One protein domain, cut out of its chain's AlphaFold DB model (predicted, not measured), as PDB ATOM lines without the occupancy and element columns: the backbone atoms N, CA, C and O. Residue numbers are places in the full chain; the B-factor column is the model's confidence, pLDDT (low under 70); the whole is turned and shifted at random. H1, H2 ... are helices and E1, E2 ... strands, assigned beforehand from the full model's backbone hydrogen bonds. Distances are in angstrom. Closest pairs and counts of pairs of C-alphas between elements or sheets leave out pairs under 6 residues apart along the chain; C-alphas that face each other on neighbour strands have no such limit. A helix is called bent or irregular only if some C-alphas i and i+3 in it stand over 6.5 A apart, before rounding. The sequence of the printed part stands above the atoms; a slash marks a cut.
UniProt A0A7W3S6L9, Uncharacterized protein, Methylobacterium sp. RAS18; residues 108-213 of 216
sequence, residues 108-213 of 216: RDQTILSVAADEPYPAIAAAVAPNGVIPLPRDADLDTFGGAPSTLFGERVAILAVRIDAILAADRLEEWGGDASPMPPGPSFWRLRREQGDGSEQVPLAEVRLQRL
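AT A GLANCE: This is residues 108 to 213 of the 216 residues of an uncharacterized protein of Methylobacterium sp. RAS18 (UniProt A0A7W3S6L9). A strongly twisted sheet of six strands bends over at E2, with E1 and E6 on one part of the bend and E4 and E5 on the other. H1 packs along one face, H2 stands up from the opposite face at the other end of the long axis, and residues 173 to 199 make a long loop from H2 back to E5. The printed part has 106 residues, with two named helices and six named strands that follow each other along the chain as E1, E2, E3, H1, E4, H2, E5, E6, and its class is mixed, helices and strands. The sheet is branched and its neighbour pairs are antiparallel. The whole is compact, with a radius of gyration of the C-alphas of 13.7 A and spans of 41 by 38 by 26 A.

IN THESE COORDINATES: E1, residues 111 to 115, begins at C-alpha 111 at (-21.536, -14.517, -2.311). E2, residues 121 to 129, is 22.6 A long and bends by 66 degrees at residue 124. E3 is residues 132 to 135. H1, residues 142 to 153, is 17.0 A long and is neither bent nor irregular, but only just: C-alphas 146 and 149 are 6.3 A apart. E4, residues 158 to 163, is 15.4 A long. H2, residues 164 to 172, follows it directly. E5 is residues 200 to 204. E6, residues 208 to 212, ends at C-alpha 212 at (-23.538, -12.055, -6.259).

HOW THE PARTS SIT: E1, E2 and E3 form a meander, each strand the antiparallel neighbour of the one before; E1 and E2 are a hairpin, as are E2 and E3. E1 and E3 lie on one side of E2, E4 on the other side. N 113 and O 121 are 2.9 A apart, N 129 and O 132 2.9 A, and N 126 and O 160 3.0 A. E6 is antiparallel to E1, with N 112 and O 211 2.8 A apart; E5 is antiparallel to E4, with N 159 and O 203 2.7 A apart. E3, E5 and E6 are edge strands. H1 is on the sheet at a height of 8.9 A, over E2 and E4, along the strands at 19 degrees to E2 on the local plane. The closest C-alphas of H1 and E6 are those of Leu 142 and Leu 210, 6.1 A. H2 lies on the opposite face, over E5, at a height of 9.9 A, and stands up from the sheet at 60 degrees. The O i to N i+4 pairs are within hydrogen-bond range throughout H2, and in H1 for 5 of 8.

THE WHOLE: The C-alphas farthest apart, those of Thr 151 and Leu 173, are 41.4 A apart. The printed part has no cut. The link from H2 to E5 is long, 27 residues; its residues 194 to 195 pair antiparallel with 201 to 202 of E5. The mean pLDDT of the printed part is 84.3, and it is under 70 at residue 179 and residues 181 to 189.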
ATOM      1  N   ARG A 108     -15.591  -9.074  -4.417       89.06
ATOM      2  CA  ARG A 108     -15.781  -9.975  -5.568       89.06
ATOM      3  C   ARG A 108     -15.755 -11.467  -5.223       89.06
ATOM      4  O   ARG A 108     -16.314 -12.263  -5.968       89.06
ATOM      5  N   ASP A 109     -15.111 -11.833  -4.118       91.56
ATOM      6  CA  ASP A 109     -15.014 -13.219  -3.657       91.56
ATOM      7  C   ASP A 109     -16.202 -13.593  -2.747       91.56
ATOM      8  O   ASP A 109     -16.368 -14.756  -2.378       91.56
ATOM      9  N   GLN A 110     -17.052 -12.619  -2.402       92.75
ATOM     10  CA  GLN A 110     -18.205 -12.804  -1.530       92.75
ATOM     11  C   GLN A 110     -19.456 -13.162  -2.340       92.75
ATOM     12  O   GLN A 110     -19.732 -12.618  -3.413       92.75
ATOM     13  N   THR A 111     -20.239 -14.083  -1.792       92.50
ATOM     14  CA  THR A 111     -21.536 -14.517  -2.311       92.50
ATOM     15  C   THR A 111     -22.580 -14.283  -1.230       92.50
ATOM     16  O   THR A 111     -22.331 -14.567  -0.062       92.50
ATOM     17  N   ILE A 112     -23.741 -13.758  -1.600       93.88
ATOM     18  CA  ILE A 112     -24.902 -13.720  -0.717       93.88
ATOM     19  C   ILE A 112     -25.565 -15.095  -0.756       93.88
ATOM     20  O   ILE A 112     -25.960 -15.571  -1.822       93.88
ATOM     21  N   LEU A 113     -25.667 -15.731   0.406       93.25
ATOM     22  CA  LEU A 113     -26.368 -16.993   0.595       93.25
ATOM     23  C   LEU A 113     -27.723 -16.705   1.224       93.25
ATOM     24  O   LEU A 113     -27.824 -15.928   2.169       93.25
ATOM     25  N   SER A 114     -28.768 -17.336   0.701       92.69
ATOM     26  CA  SER A 114     -30.089 -17.362   1.327       92.69
ATOM     27  C   SER A 114     -30.505 -18.810   1.531       92.69
ATOM     28  O   SER A 114     -30.542 -19.579   0.569       92.69
ATOM     29  N   VAL A 115     -30.822 -19.170   2.771       88.88
ATOM     30  CA  VAL A 115     -31.211 -20.529   3.157       88.88
ATOM     31  C   VAL A 115     -32.622 -20.479   3.720       88.88
ATOM     32  O   VAL A 115     -32.830 -19.950   4.801       88.88
ATOM     33  N   ALA A 116     -33.599 -21.014   2.987       80.62
ATOM     34  CA  ALA A 116     -35.006 -21.079   3.401       80.62
ATOM     35  C   ALA A 116     -35.541 -19.817   4.130       80.62
ATOM     36  O   ALA A 116     -35.854 -18.827   3.470       80.62
ATOM     37  N   ALA A 117     -35.709 -19.883   5.458       74.62
ATOM     38  CA  ALA A 117     -36.295 -18.834   6.298       74.62
ATOM     39  C   ALA A 117     -35.269 -17.838   6.873       74.62
ATOM     40  O   ALA A 117     -35.666 -16.889   7.552       74.62
ATOM     41  N   ASP A 118     -33.981 -18.044   6.613       84.12
ATOM     42  CA  ASP A 118     -32.919 -17.180   7.108       84.12
ATOM     43  C   ASP A 118     -32.835 -15.884   6.304       84.12
ATOM     44  O   ASP A 118     -33.045 -15.851   5.086       84.12
ATOM     45  N   GLU A 119     -32.451 -14.809   6.989       89.19
ATOM     46  CA  GLU A 119     -32.061 -13.573   6.325       89.19
ATOM     47  C   GLU A 119     -30.819 -13.826   5.452       89.19
ATOM     48  O   GLU A 119     -29.886 -14.481   5.917       89.19
ATOM     49  N   PRO A 120     -30.767 -13.329   4.202       93.38
ATOM     50  CA  PRO A 120     -29.591 -13.478   3.357       93.38
ATOM     51  C   PRO A 120     -28.331 -12.881   3.991       93.38
ATOM     52  O   PRO A 120     -28.364 -11.776   4.529       93.38
ATOM     53  N   TYR A 121     -27.193 -13.563   3.864       93.56
ATOM     54  CA  TYR A 121     -25.925 -13.101   4.438       93.56
ATOM     55  C   TYR A 121     -24.749 -13.280   3.474       93.56
ATOM     56  O   TYR A 121     -24.737 -14.202   2.654       93.56
ATOM     57  N   PRO A 122     -23.729 -12.410   3.564       95.38
ATOM     58  CA  PRO A 122     -22.503 -12.567   2.804       95.38
ATOM     59  C   PRO A 122     -21.646 -13.703   3.374       95.38
ATOM     60  O   PRO A 122     -21.406 -13.790   4.580       95.38
ATOM     61  N   ALA A 123     -21.124 -14.541   2.485       95.75
ATOM     62  CA  ALA A 123     -20.184 -15.607   2.796       95.75
ATOM     63  C   ALA A 123     -19.141 -15.763   1.684       95.75
ATOM     64  O   ALA A 123     -19.367 -15.389   0.532       95.75
ATOM     65  N   ILE A 124     -18.006 -16.373   2.013       95.31
ATOM     66  CA  ILE A 124     -17.227 -17.102   1.007       95.31
ATOM     67  C   ILE A 124     -17.782 -18.517   0.914       95.31
ATOM     68  O   ILE A 124     -18.162 -19.092   1.933       95.31
ATOM     69  N   ALA A 125     -17.856 -19.083  -0.288       94.56
ATOM     70  CA  ALA A 125     -18.489 -20.381  -0.470       94.56
ATOM     71  C   ALA A 125     -17.940 -21.152  -1.672       94.56
ATOM     72  O   ALA A 125     -17.449 -20.572  -2.641       94.56
ATOM     73  N   ALA A 126     -18.095 -22.470  -1.608       91.62
ATOM     74  CA  ALA A 126     -17.939 -23.389  -2.726       91.62
ATOM     75  C   ALA A 126     -18.992 -24.496  -2.639       91.62
ATOM     76  O   ALA A 126     -19.517 -24.790  -1.564       91.62
ATOM     77  N   ALA A 127     -19.280 -25.146  -3.765       90.62
ATOM     78  CA  ALA A 127     -20.008 -26.405  -3.715       90.62
ATOM     79  C   ALA A 127     -19.045 -27.543  -3.359       90.62
ATOM     80  O   ALA A 127     -17.888 -27.561  -3.772       90.62
ATOM     81  N   VAL A 128     -19.526 -28.517  -2.602       85.00
ATOM     82  CA  VAL A 128     -18.810 -29.740  -2.250       85.00
ATOM     83  C   VAL A 128     -19.610 -30.941  -2.728       85.00
ATOM     84  O   VAL A 128     -20.826 -30.995  -2.558       85.00
ATOM     85  N   ALA A 129     -18.922 -31.903  -3.333       82.38
ATOM     86  CA  ALA A 129     -19.491 -33.116  -3.910       82.38
ATOM     87  C   ALA A 129     -18.607 -34.340  -3.571       82.38
ATOM     88  O   ALA A 129     -17.464 -34.170  -3.139       82.38
ATOM     89  N   PRO A 130     -19.079 -35.589  -3.778       75.62
ATOM     90  CA  PRO A 130     -18.338 -36.827  -3.517       75.62
ATOM     91  C   PRO A 130     -16.992 -36.985  -4.222       75.62
ATOM     92  O   PRO A 130     -16.299 -37.964  -3.971       75.62
ATOM     93  N   ASN A 131     -16.623 -36.082  -5.121       70.62
ATOM     94  CA  ASN A 131     -15.351 -36.100  -5.830       70.62
ATOM     95  C   ASN A 131     -14.486 -34.853  -5.581       70.62
ATOM     96  O   ASN A 131     -13.362 -34.817  -6.082       70.62
ATOM     97  N   GLY A 132     -14.956 -33.868  -4.808       70.31
ATOM     98  CA  GLY A 132     -14.145 -32.722  -4.406       70.31
ATOM     99  C   GLY A 132     -14.929 -31.433  -4.178       70.31
ATOM    100  O   GLY A 132     -16.150 -31.430  -4.028       70.31
ATOM    101  N   VAL A 133     -14.176 -30.335  -4.145       80.38
ATOM    102  CA  VAL A 133     -14.685 -28.964  -4.068       80.38
ATOM    103  C   VAL A 133     -14.854 -28.424  -5.487       80.38
ATOM    104  O   VAL A 133     -13.986 -28.612  -6.340       80.38
ATOM    105  N   ILE A 134     -15.970 -27.753  -5.735       84.94
ATOM    106  CA  ILE A 134     -16.319 -27.096  -6.990       84.94
ATOM    107  C   ILE A 134     -16.423 -25.590  -6.688       84.94
ATOM    108  O   ILE A 134     -17.408 -25.158  -6.077       84.94
ATOM    109  N   PRO A 135     -15.415 -24.787  -7.075       89.12
ATOM    110  CA  PRO A 135     -15.442 -23.337  -6.904       89.12
ATOM    111  C   PRO A 135     -16.672 -22.694  -7.547       89.12
ATOM    112  O   PRO A 135     -17.087 -23.093  -8.639       89.12
ATOM    113  N   LEU A 136     -17.222 -21.662  -6.903       90.44
ATOM    114  CA  LEU A 136     -18.281 -20.859  -7.511       90.44
ATOM    115  C   LEU A 136     -17.695 -19.992  -8.645       90.44
ATOM    116  O   LEU A 136     -16.689 -19.308  -8.437       90.44
ATOM    117  N   PRO A 137     -18.310 -19.959  -9.837       86.25
ATOM    118  CA  PRO A 137     -17.739 -19.295 -11.005       86.25
ATOM    119  C   PRO A 137     -17.860 -17.773 -10.902       86.25
ATOM    120  O   PRO A 137     -18.966 -17.247 -10.981       86.25
ATOM    121  N   ARG A 138     -16.740 -17.056 -10.743       77.25
ATOM    122  CA  ARG A 138     -16.703 -15.608 -10.431       77.25
ATOM    123  C   ARG A 138     -17.523 -14.732 -11.385       77.25
ATOM    124  O   ARG A 138     -18.281 -13.892 -10.910       77.25
ATOM    125  N   ASP A 139     -17.425 -14.994 -12.686       75.25
ATOM    126  CA  ASP A 139     -18.020 -14.161 -13.743       75.25
ATOM    127  C   ASP A 139     -19.251 -14.801 -14.410       75.25
ATOM    128  O   ASP A 139     -19.707 -14.334 -15.452       75.25
ATOM    129  N   ALA A 140     -19.776 -15.893 -13.846       73.69
ATOM    130  CA  ALA A 140     -20.925 -16.596 -14.410       73.69
ATOM    131  C   ALA A 140     -22.173 -16.457 -13.540       73.69
ATOM    132  O   ALA A 140     -22.111 -16.154 -12.345       73.69
ATOM    133  N   ASP A 141     -23.308 -16.732 -14.174       79.94
ATOM    134  CA  ASP A 141     -24.595 -16.836 -13.513       79.94
ATOM    135  C   ASP A 141     -24.594 -17.980 -12.482       79.94
ATOM    136  O   ASP A 141     -24.319 -19.145 -12.796       79.94
ATOM    137  N   LEU A 142     -24.897 -17.625 -11.232       85.31
ATOM    138  CA  LEU A 142     -24.948 -18.552 -10.109       85.31
ATOM    139  C   LEU A 142     -26.199 -19.440 -10.138       85.31
ATOM    140  O   LEU A 142     -26.143 -20.555  -9.615       85.31
ATOM    141  N   ASP A 143     -27.278 -19.011 -10.798       79.50
ATOM    142  CA  ASP A 143     -28.475 -19.839 -10.972       79.50
ATOM    143  C   ASP A 143     -28.165 -21.016 -11.905       79.50
ATOM    144  O   ASP A 143     -28.423 -22.181 -11.581       79.50
ATOM    145  N   THR A 144     -27.495 -20.731 -13.027       80.56
ATOM    146  CA  THR A 144     -26.976 -21.761 -13.937       80.56
ATOM    147  C   THR A 144     -25.973 -22.682 -13.234       80.56
ATOM    148  O   THR A 144     -25.992 -23.900 -13.447       80.56
ATOM    149  N   PHE A 145     -25.122 -22.133 -12.355       86.31
ATOM    150  CA  PHE A 145     -24.219 -22.948 -11.547       86.31
ATOM    151  C   PHE A 145     -24.978 -23.926 -10.653       86.31
ATOM    152  O   PHE A 145     -24.597 -25.083 -10.630       86.31
ATOM    153  N   GLY A 146     -26.047 -23.530  -9.955       81.31
ATOM    154  CA  GLY A 146     -26.785 -24.431  -9.055       81.31
ATOM    155  C   GLY A 146     -27.363 -25.675  -9.750       81.31
ATOM    156  O   GLY A 146     -27.374 -26.772  -9.181       81.31
ATOM    157  N   GLY A 147     -27.790 -25.538 -11.010       84.12
ATOM    158  CA  GLY A 147     -28.401 -26.630 -11.773       84.12
ATOM    159  C   GLY A 147     -27.429 -27.750 -12.174       84.12
ATOM    160  O   GLY A 147     -27.792 -28.931 -12.133       84.12
ATOM    161  N   ALA A 148     -26.185 -27.416 -12.528       85.50
ATOM    162  CA  ALA A 148     -25.238 -28.391 -13.077       85.50
ATOM    163  C   ALA A 148     -24.736 -29.431 -12.042       85.50
ATOM    164  O   ALA A 148     -24.875 -30.631 -12.301       85.50
ATOM    165  N   PRO A 149     -24.227 -29.055 -10.851       84.88
ATOM    166  CA  PRO A 149     -23.862 -29.992  -9.795       84.88
ATOM    167  C   PRO A 149     -25.057 -30.807  -9.300       84.88
ATOM    168  O   PRO A 149     -24.906 -32.003  -9.067       84.88
ATOM    169  N   SER A 150     -26.245 -30.201  -9.203       85.44
ATOM    170  CA  SER A 150     -27.471 -30.912  -8.811       85.44
ATOM    171  C   SER A 150     -27.811 -32.030  -9.799       85.44
ATOM    172  O   SER A 150     -28.157 -33.137  -9.396       85.44
ATOM    173  N   THR A 151     -27.633 -31.779 -11.097       87.88
ATOM    174  CA  THR A 151     -27.854 -32.784 -12.149       87.88
ATOM    175  C   THR A 151     -26.830 -33.921 -12.081       87.88
ATOM    176  O   THR A 151     -27.180 -35.085 -12.267       87.88
ATOM    177  N   LEU A 152     -25.563 -33.603 -11.801       85.62
ATOM    178  CA  LEU A 152     -24.466 -34.578 -11.796       85.62
ATOM    179  C   LEU A 152     -24.405 -35.425 -10.517       85.62
ATOM    180  O   LEU A 152     -24.102 -36.617 -10.576       85.62
ATOM    181  N   PHE A 153     -24.665 -34.818  -9.359       85.62
ATOM    182  CA  PHE A 153     -24.449 -35.444  -8.050       85.62
ATOM    183  C   PHE A 153     -25.748 -35.720  -7.280       85.62
ATOM    184  O   PHE A 153     -25.714 -36.438  -6.272       85.62
ATOM    185  N   GLY A 154     -26.893 -35.234  -7.772       87.62
ATOM    186  CA  GLY A 154     -28.195 -35.380  -7.126       87.62
ATOM    187  C   GLY A 154     -28.200 -34.714  -5.754       87.62
ATOM    188  O   GLY A 154     -27.700 -33.611  -5.588       87.62
ATOM    189  N   GLU A 155     -28.691 -35.418  -4.738       86.19
ATOM    190  CA  GLU A 155     -28.673 -34.935  -3.349       86.19
ATOM    191  C   GLU A 155     -27.274 -34.910  -2.718       86.19
ATOM    192  O   GLU A 155     -27.118 -34.447  -1.594       86.19
ATOM    193  N   ARG A 156     -26.243 -35.439  -3.390       85.69
ATOM    194  CA  ARG A 156     -24.871 -35.489  -2.859       85.69
ATOM    195  C   ARG A 156     -24.086 -34.249  -3.259       85.69
ATOM    196  O   ARG A 156     -22.972 -34.350  -3.757       85.69
ATOM    197  N   VAL A 157     -24.675 -33.080  -3.076       87.44
ATOM    198  CA  VAL A 157     -23.973 -31.812  -3.227       87.44
ATOM    199  C   VAL A 157     -24.485 -30.835  -2.184       87.44
ATOM    200  O   VAL A 157     -25.686 -30.707  -1.949       87.44
ATOM    201  N   ALA A 158     -23.547 -30.169  -1.532       90.25
ATOM    202  CA  ALA A 158     -23.828 -29.154  -0.535       90.25
ATOM    203  C   ALA A 158     -23.035 -27.892  -0.862       90.25
ATOM    204  O   ALA A 158     -22.007 -27.952  -1.530       90.25
ATOM    205  N   ILE A 159     -23.506 -26.755  -0.381       93.06
ATOM    206  CA  ILE A 159     -22.693 -25.563  -0.229       93.06
ATOM    207  C   ILE A 159     -21.935 -25.682   1.080       93.06
ATOM    208  O   ILE A 159     -22.508 -26.009   2.116       93.06
ATOM    209  N   LEU A 160     -20.640 -25.425   1.004       91.62
ATOM    210  CA  LEU A 160     -19.790 -25.175   2.145       91.62
ATOM    211  C   LEU A 160     -19.473 -23.686   2.140       91.62
ATOM    212  O   LEU A 160     -18.936 -23.174   1.156       91.62
ATOM    213  N   ALA A 161     -19.835 -23.004   3.215       93.50
ATOM    214  CA  ALA A 161     -19.725 -21.562   3.320       93.50
ATOM    215  C   ALA A 161     -19.092 -21.145   4.639       93.50
ATOM    216  O   ALA A 161     -19.146 -21.876   5.622       93.50
ATOM    217  N   VAL A 162     -18.493 -19.959   4.645       94.12
ATOM    218  CA  VAL A 162     -18.039 -19.281   5.856       94.12
ATOM    219  C   VAL A 162     -18.581 -17.868   5.822       94.12
ATOM    220  O   VAL A 162     -18.285 -17.105   4.894       94.12
ATOM    221  N   ARG A 163     -19.378 -17.520   6.829       95.38
ATOM    222  CA  ARG A 163     -19.999 -16.201   6.912       95.38
ATOM    223  C   ARG A 163     -18.946 -15.107   7.079       95.38
ATOM    224  O   ARG A 163     -17.996 -15.237   7.852       95.38
ATOM    225  N   ILE A 164     -19.132 -13.998   6.365       96.44
ATOM    226  CA  ILE A 164     -18.215 -12.851   6.430       96.44
ATOM    227  C   ILE A 164     -18.257 -12.197   7.815       96.44
ATOM    228  O   ILE A 164     -17.219 -11.767   8.314       96.44
ATOM    229  N   ASP A 165     -19.420 -12.160   8.470       95.44
ATOM    230  CA  ASP A 165     -19.549 -11.620   9.828       95.44
ATOM    231  C   ASP A 165     -18.707 -12.399  10.855       95.44
ATOM    232  O   ASP A 165     -18.035 -11.775  11.675       95.44
ATOM    233  N   ALA A 166     -18.649 -13.729  10.757       94.88
ATOM    234  CA  ALA A 166     -17.818 -14.590  11.593       94.88
ATOM    235  C   ALA A 166     -16.321 -14.360  11.355       94.88
ATOM    236  O   ALA A 166     -15.553 -14.203  12.307       94.88
ATOM    237  N   ILE A 167     -15.913 -14.259  10.084       96.50
ATOM    238  CA  ILE A 167     -14.529 -13.948   9.707       96.50
ATOM    239  C   ILE A 167     -14.099 -12.600  10.300       96.50
ATOM    240  O   ILE A 167     -13.026 -12.483  10.896       96.50
ATOM    241  N   LEU A 168     -14.946 -11.580  10.159       96.88
ATOM    242  CA  LEU A 168     -14.655 -10.241  10.657       96.88
ATOM    243  C   LEU A 168     -14.709 -10.161  12.190       96.88
ATOM    244  O   LEU A 168     -13.898  -9.453  12.783       96.88
ATOM    245  N   ALA A 169     -15.614 -10.894  12.845       95.31
ATOM    246  CA  ALA A 169     -15.653 -10.996  14.303       95.31
ATOM    247  C   ALA A 169     -14.353 -11.612  14.842       95.31
ATOM    248  O   ALA A 169     -13.732 -11.060  15.752       95.31
ATOM    249  N   ALA A 170     -13.870 -12.691  14.215       93.00
ATOM    250  CA  ALA A 170     -12.586 -13.289  14.564       93.00
ATOM    251  C   ALA A 170     -11.425 -12.294  14.395       93.00
ATOM    252  O   ALA A 170     -10.583 -12.178  15.290       93.00
ATOM    253  N   ASP A 171     -11.397 -11.535  13.291       96.31
ATOM    254  CA  ASP A 171     -10.391 -10.490  13.071       96.31
ATOM    255  C   ASP A 171     -10.427  -9.401  14.155       96.31
ATOM    256  O   ASP A 171      -9.376  -8.938  14.603       96.31
ATOM    257  N   ARG A 172     -11.621  -9.015  14.608       95.75
ATOM    258  CA  ARG A 172     -11.825  -7.983  15.635       95.75
ATOM    259  C   ARG A 172     -11.690  -8.487  17.073       95.75
ATOM    260  O   ARG A 172     -11.785  -7.678  17.992       95.75
ATOM    261  N   LEU A 173     -11.389  -9.774  17.281       91.31
ATOM    262  CA  LEU A 173     -11.359 -10.421  18.604       91.31
ATOM    263  C   LEU A 173     -12.726 -10.395  19.313       91.31
ATOM    264  O   LEU A 173     -12.791 -10.364  20.543       91.31
ATOM    265  N   GLU A 174     -13.802 -10.400  18.534       91.88
ATOM    266  CA  GLU A 174     -15.184 -10.441  19.000       91.88
ATOM    267  C   GLU A 174     -15.676 -11.890  19.086       91.88
ATOM    268  O   GLU A 174     -15.188 -12.783  18.387       91.88
ATOM    269  N   GLU A 175     -16.658 -12.136  19.952       83.62
ATOM    270  CA  GLU A 175     -17.380 -13.403  19.941       83.62
ATOM    271  C   GLU A 175     -18.409 -13.383  18.812       83.62
ATOM    272  O   GLU A 175     -19.254 -12.492  18.735       83.62
ATOM    273  N   TRP A 176     -18.331 -14.375  17.928       80.81
ATOM    274  CA  TRP A 176     -19.385 -14.617  16.957       80.81
ATOM    275  C   TRP A 176     -20.534 -15.352  17.657       80.81
ATOM    276  O   TRP A 176     -20.330 -16.421  18.226       80.81
ATOM    277  N   GLY A 177     -21.720 -14.742  17.653       75.19
ATOM    278  CA  GLY A 177     -22.894 -15.206  18.399       75.19
ATOM    279  C   GLY A 177     -23.783 -16.199  17.653       75.19
ATOM    280  O   GLY A 177     -24.966 -16.271  17.967       75.19
ATOM    281  N   GLY A 178     -23.269 -16.890  16.634       70.88
ATOM    282  CA  GLY A 178     -24.056 -17.882  15.907       70.88
ATOM    283  C   GLY A 178     -24.180 -19.195  16.676       70.88
ATOM    284  O   GLY A 178     -23.238 -19.642  17.336       70.88
ATOM    285  N   ASP A 179     -25.352 -19.813  16.581       66.50
ATOM    286  CA  ASP A 179     -25.638 -21.070  17.258       66.50
ATOM    287  C   ASP A 179     -25.016 -22.244  16.493       66.50
ATOM    288  O   ASP A 179     -25.264 -22.462  15.308       66.50
ATOM    289  N   ALA A 180     -24.213 -23.056  17.180       70.62
ATOM    290  CA  ALA A 180     -23.756 -24.315  16.609       70.62
ATOM    291  C   ALA A 180     -24.926 -25.306  16.575       70.62
ATOM    292  O   ALA A 180     -25.503 -25.643  17.613       70.62
ATOM    293  N   SER A 181     -25.248 -25.825  15.392       64.12
ATOM    294  CA  SER A 181     -26.265 -26.866  15.273       64.12
ATOM    295  C   SER A 181     -25.725 -28.178  15.859       64.12
ATOM    296  O   SER A 181     -24.696 -28.677  15.385       64.12
ATOM    297  N   PRO A 182     -26.385 -28.789  16.863       58.81
ATOM    298  CA  PRO A 182     -25.950 -30.076  17.391       58.81
ATOM    299  C   PRO A 182     -26.002 -31.125  16.278       58.81
ATOM    300  O   PRO A 182     -26.999 -31.239  15.569       58.81
ATOM    301  N   MET A 183     -24.927 -31.901  16.118       53.91
ATOM    302  CA  MET A 183     -24.858 -32.946  15.096       53.91
ATOM    303  C   MET A 183     -25.924 -34.018  15.377       53.91
ATOM    304  O   MET A 183     -25.814 -34.728  16.382       53.91
ATOM    305  N   PRO A 184     -26.948 -34.178  14.521       52.31
ATOM    306  CA  PRO A 184     -27.964 -35.190  14.751       52.31
ATOM    307  C   PRO A 184     -27.379 -36.586  14.475       52.31
ATOM    308  O   PRO A 184     -26.558 -36.743  13.565       52.31
ATOM    309  N   PRO A 185     -27.792 -37.624  15.221       47.66
ATOM    310  CA  PRO A 185     -27.344 -38.988  14.963       47.66
ATOM    311  C   PRO A 185     -27.892 -39.494  13.614       47.66
ATOM    312  O   PRO A 185     -29.103 -39.546  13.415       47.66
ATOM    313  N   GLY A 186     -27.016 -39.887  12.679       52.88
ATOM    314  CA  GLY A 186     -27.406 -40.576  11.436       52.88
ATOM    315  C   GLY A 186     -26.481 -40.341  10.225       52.88
ATOM    316  O   GLY A 186     -25.605 -39.480  10.270       52.88
ATOM    317  N   PRO A 187     -26.671 -41.077   9.107       52.09
ATOM    318  CA  PRO A 187     -25.820 -41.026   7.903       52.09
ATOM    319  C   PRO A 187     -26.069 -39.789   7.005       52.09
ATOM    320  O   PRO A 187     -25.918 -39.832   5.786       52.09
ATOM    321  N   SER A 188     -26.478 -38.666   7.590       65.56
ATOM    322  CA  SER A 188     -27.153 -37.543   6.926       65.56
ATOM    323  C   SER A 188     -26.233 -36.489   6.300       65.56
ATOM    324  O   SER A 188     -26.693 -35.374   6.052       65.56
ATOM    325  N   PHE A 189     -24.948 -36.785   6.058       68.69
ATOM    326  CA  PHE A 189     -23.933 -35.783   5.682       68.69
ATOM    327  C   PHE A 189     -24.420 -34.814   4.589       68.69
ATOM    328  O   PHE A 189     -24.376 -33.611   4.778       68.69
ATOM    329  N   TRP A 190     -25.000 -35.303   3.498       79.25
ATOM    330  CA  TRP A 190     -25.426 -34.440   2.389       79.25
ATOM    331  C   TRP A 190     -26.792 -33.765   2.557       79.25
ATOM    332  O   TRP A 190     -27.120 -32.858   1.806       79.25
ATOM    333  N   ARG A 191     -27.598 -34.219   3.519       80.19
ATOM    334  CA  ARG A 191     -29.044 -33.949   3.572       80.19
ATOM    335  C   ARG A 191     -29.474 -33.001   4.680       80.19
ATOM    336  O   ARG A 191     -30.662 -32.779   4.841       80.19
ATOM    337  N   LEU A 192     -28.537 -32.528   5.492       81.50
ATOM    338  CA  LEU A 192     -28.841 -31.642   6.606       81.50
ATOM    339  C   LEU A 192     -27.907 -30.452   6.587       81.50
ATOM    340  O   LEU A 192     -26.701 -30.611   6.364       81.50
ATOM    341  N   ARG A 193     -28.477 -29.292   6.893       86.50
ATOM    342  CA  ARG A 193     -27.708 -28.118   7.258       86.50
ATOM    343  C   ARG A 193     -26.930 -28.367   8.549       86.50
ATOM    344  O   ARG A 193     -27.418 -29.036   9.462       86.50
ATOM    345  N   ARG A 194     -25.704 -27.856   8.612       83.94
ATOM    346  CA  ARG A 194     -24.842 -27.885   9.796       83.94
ATOM    347  C   ARG A 194     -24.142 -26.558   9.934       83.94
ATOM    348  O   ARG A 194     -23.322 -26.233   9.088       83.94
ATOM    349  N   GLU A 195     -24.406 -25.875  11.031       84.56
ATOM    350  CA  GLU A 195     -23.702 -24.660  11.425       84.56
ATOM    351  C   GLU A 195     -22.678 -24.993  12.507       84.56
ATOM    352  O   GLU A 195     -22.968 -25.737  13.449       84.56
ATOM    353  N   GLN A 196     -21.465 -24.479  12.342       82.88
ATOM    354  CA  GLN A 196     -20.370 -24.619  13.292       82.88
ATOM    355  C   GLN A 196     -20.187 -23.316  14.069       82.88
ATOM    356  O   GLN A 196     -20.470 -22.236  13.563       82.88
ATOM    357  N   GLY A 197     -19.635 -23.406  15.284       80.06
ATOM    358  CA  GLY A 197     -19.389 -22.250  16.160       80.06
ATOM    359  C   GLY A 197     -18.346 -21.240  15.652       80.06
ATOM    360  O   GLY A 197     -18.015 -20.294  16.359       80.06
ATOM    361  N   ASP A 198     -17.787 -21.451  14.463       81.38
ATOM    362  CA  ASP A 198     -16.866 -20.543  13.778       81.38
ATOM    363  C   ASP A 198     -17.507 -19.850  12.563       81.38
ATOM    364  O   ASP A 198     -16.804 -19.201  11.788       81.38
ATOM    365  N   GLY A 199     -18.818 -19.999  12.370       88.25
ATOM    366  CA  GLY A 199     -19.548 -19.435  11.239       88.25
ATOM    367  C   GLY A 199     -19.325 -20.144   9.917       88.25
ATOM    368  O   GLY A 199     -19.805 -19.654   8.892       88.25
ATOM    369  N   SER A 200     -18.626 -21.281   9.918       88.25
ATOM    370  CA  SER A 200     -18.682 -22.204   8.796       88.25
ATOM    371  C   SER A 200     -19.978 -23.002   8.833       88.25
ATOM    372  O   SER A 200     -20.487 -23.390   9.889       88.25
ATOM    373  N   GLU A 201     -20.527 -23.265   7.658       88.19
ATOM    374  CA  GLU A 201     -21.717 -24.078   7.529       88.19
ATOM    375  C   GLU A 201     -21.686 -24.943   6.280       88.19
ATOM    376  O   GLU A 201     -21.088 -24.611   5.254       88.19
ATOM    377  N   GLN A 202     -22.382 -26.063   6.380       88.12
ATOM    378  CA  GLN A 202     -22.685 -26.925   5.261       88.12
ATOM    379  C   GLN A 202     -24.194 -26.932   5.065       88.12
ATOM    380  O   GLN A 202     -24.915 -27.250   6.002       88.12
ATOM    381  N   VAL A 203     -24.666 -26.649   3.855       90.00
ATOM    382  CA  VAL A 203     -26.095 -26.584   3.527       90.00
ATOM    383  C   VAL A 203     -26.356 -27.404   2.265       90.00
ATOM    384  O   VAL A 203     -25.594 -27.265   1.309       90.00
ATOM    385  N   PRO A 204     -27.388 -28.263   2.198       90.94
ATOM    386  CA  PRO A 204     -27.745 -28.940   0.952       90.94
ATOM    387  C   PRO A 204     -27.940 -27.926  -0.182       90.94
ATOM    388  O   PRO A 204     -28.628 -26.928   0.004       90.94
ATOM    389  N   LEU A 205     -27.358 -28.165  -1.365       91.38
ATOM    390  CA  LEU A 205     -27.417 -27.185  -2.466       91.38
ATOM    391  C   LEU A 205     -28.863 -26.839  -2.854       91.38
ATOM    392  O   LEU A 205     -29.151 -25.702  -3.203       91.38
ATOM    393  N   ALA A 206     -29.773 -27.810  -2.742       88.81
ATOM    394  CA  ALA A 206     -31.195 -27.640  -3.034       88.81
ATOM    395  C   ALA A 206     -31.916 -26.644  -2.101       88.81
ATOM    396  O   ALA A 206     -33.000 -26.174  -2.439       88.81
ATOM    397  N   GLU A 207     -31.336 -26.326  -0.942       90.25
ATOM    398  CA  GLU A 207     -31.902 -25.400   0.048       90.25
ATOM    399  C   GLU A 207     -31.312 -23.985  -0.056       90.25
ATOM    400  O   GLU A 207     -31.785 -23.069   0.620       90.25
ATOM    401  N   VAL A 208     -30.295 -23.791  -0.905       91.31
ATOM    402  CA  VAL A 208     -29.546 -22.537  -1.011       91.31
ATOM    403  C   VAL A 208     -29.936 -21.776  -2.268       91.31
ATOM    404  O   VAL A 208     -29.962 -22.321  -3.371       91.31
ATOM    405  N   ARG A 209     -30.149 -20.469  -2.117       92.00
ATOM    406  CA  ARG A 209     -30.076 -19.510  -3.222       92.00
ATOM    407  C   ARG A 209     -28.775 -18.732  -3.121       92.00
ATOM    408  O   ARG A 209     -28.405 -18.280  -2.039       92.00
ATOM    409  N   LEU A 210     -28.092 -18.592  -4.250       91.25
ATOM    410  CA  LEU A 210     -26.811 -17.905  -4.349       91.25
ATOM    411  C   LEU A 210     -26.993 -16.624  -5.157       91.25
ATOM    412  O   LEU A 210     -27.518 -16.657  -6.264       91.25
ATOM    413  N   GLN A 211     -26.527 -15.502  -4.627       90.50
ATOM    414  CA  GLN A 211     -26.533 -14.221  -5.326       90.50
ATOM    415  C   GLN A 211     -25.152 -13.581  -5.255       90.50
ATOM    416  O   GLN A 211     -24.412 -13.741  -4.284       90.50
ATOM    417  N   ARG A 212     -24.780 -12.829  -6.290       87.25
ATOM    418  CA  ARG A 212     -23.538 -12.055  -6.259       87.25
ATOM    419  C   ARG A 212     -23.708 -10.840  -5.357       87.25
ATOM    420  O   ARG A 212     -24.724 -10.151  -5.428       87.25
ATOM    421  N   LEU A 213     -22.689 -10.554  -4.547       80.69
ATOM    422  CA  LEU A 213     -22.612  -9.267  -3.870       80.69
ATOM    423  C   LEU A 213     -22.385  -8.191  -4.941       80.69
ATOM    424  O   LEU A 213     -21.329  -8.149  -5.573       80.69
TER     425      LEU A 213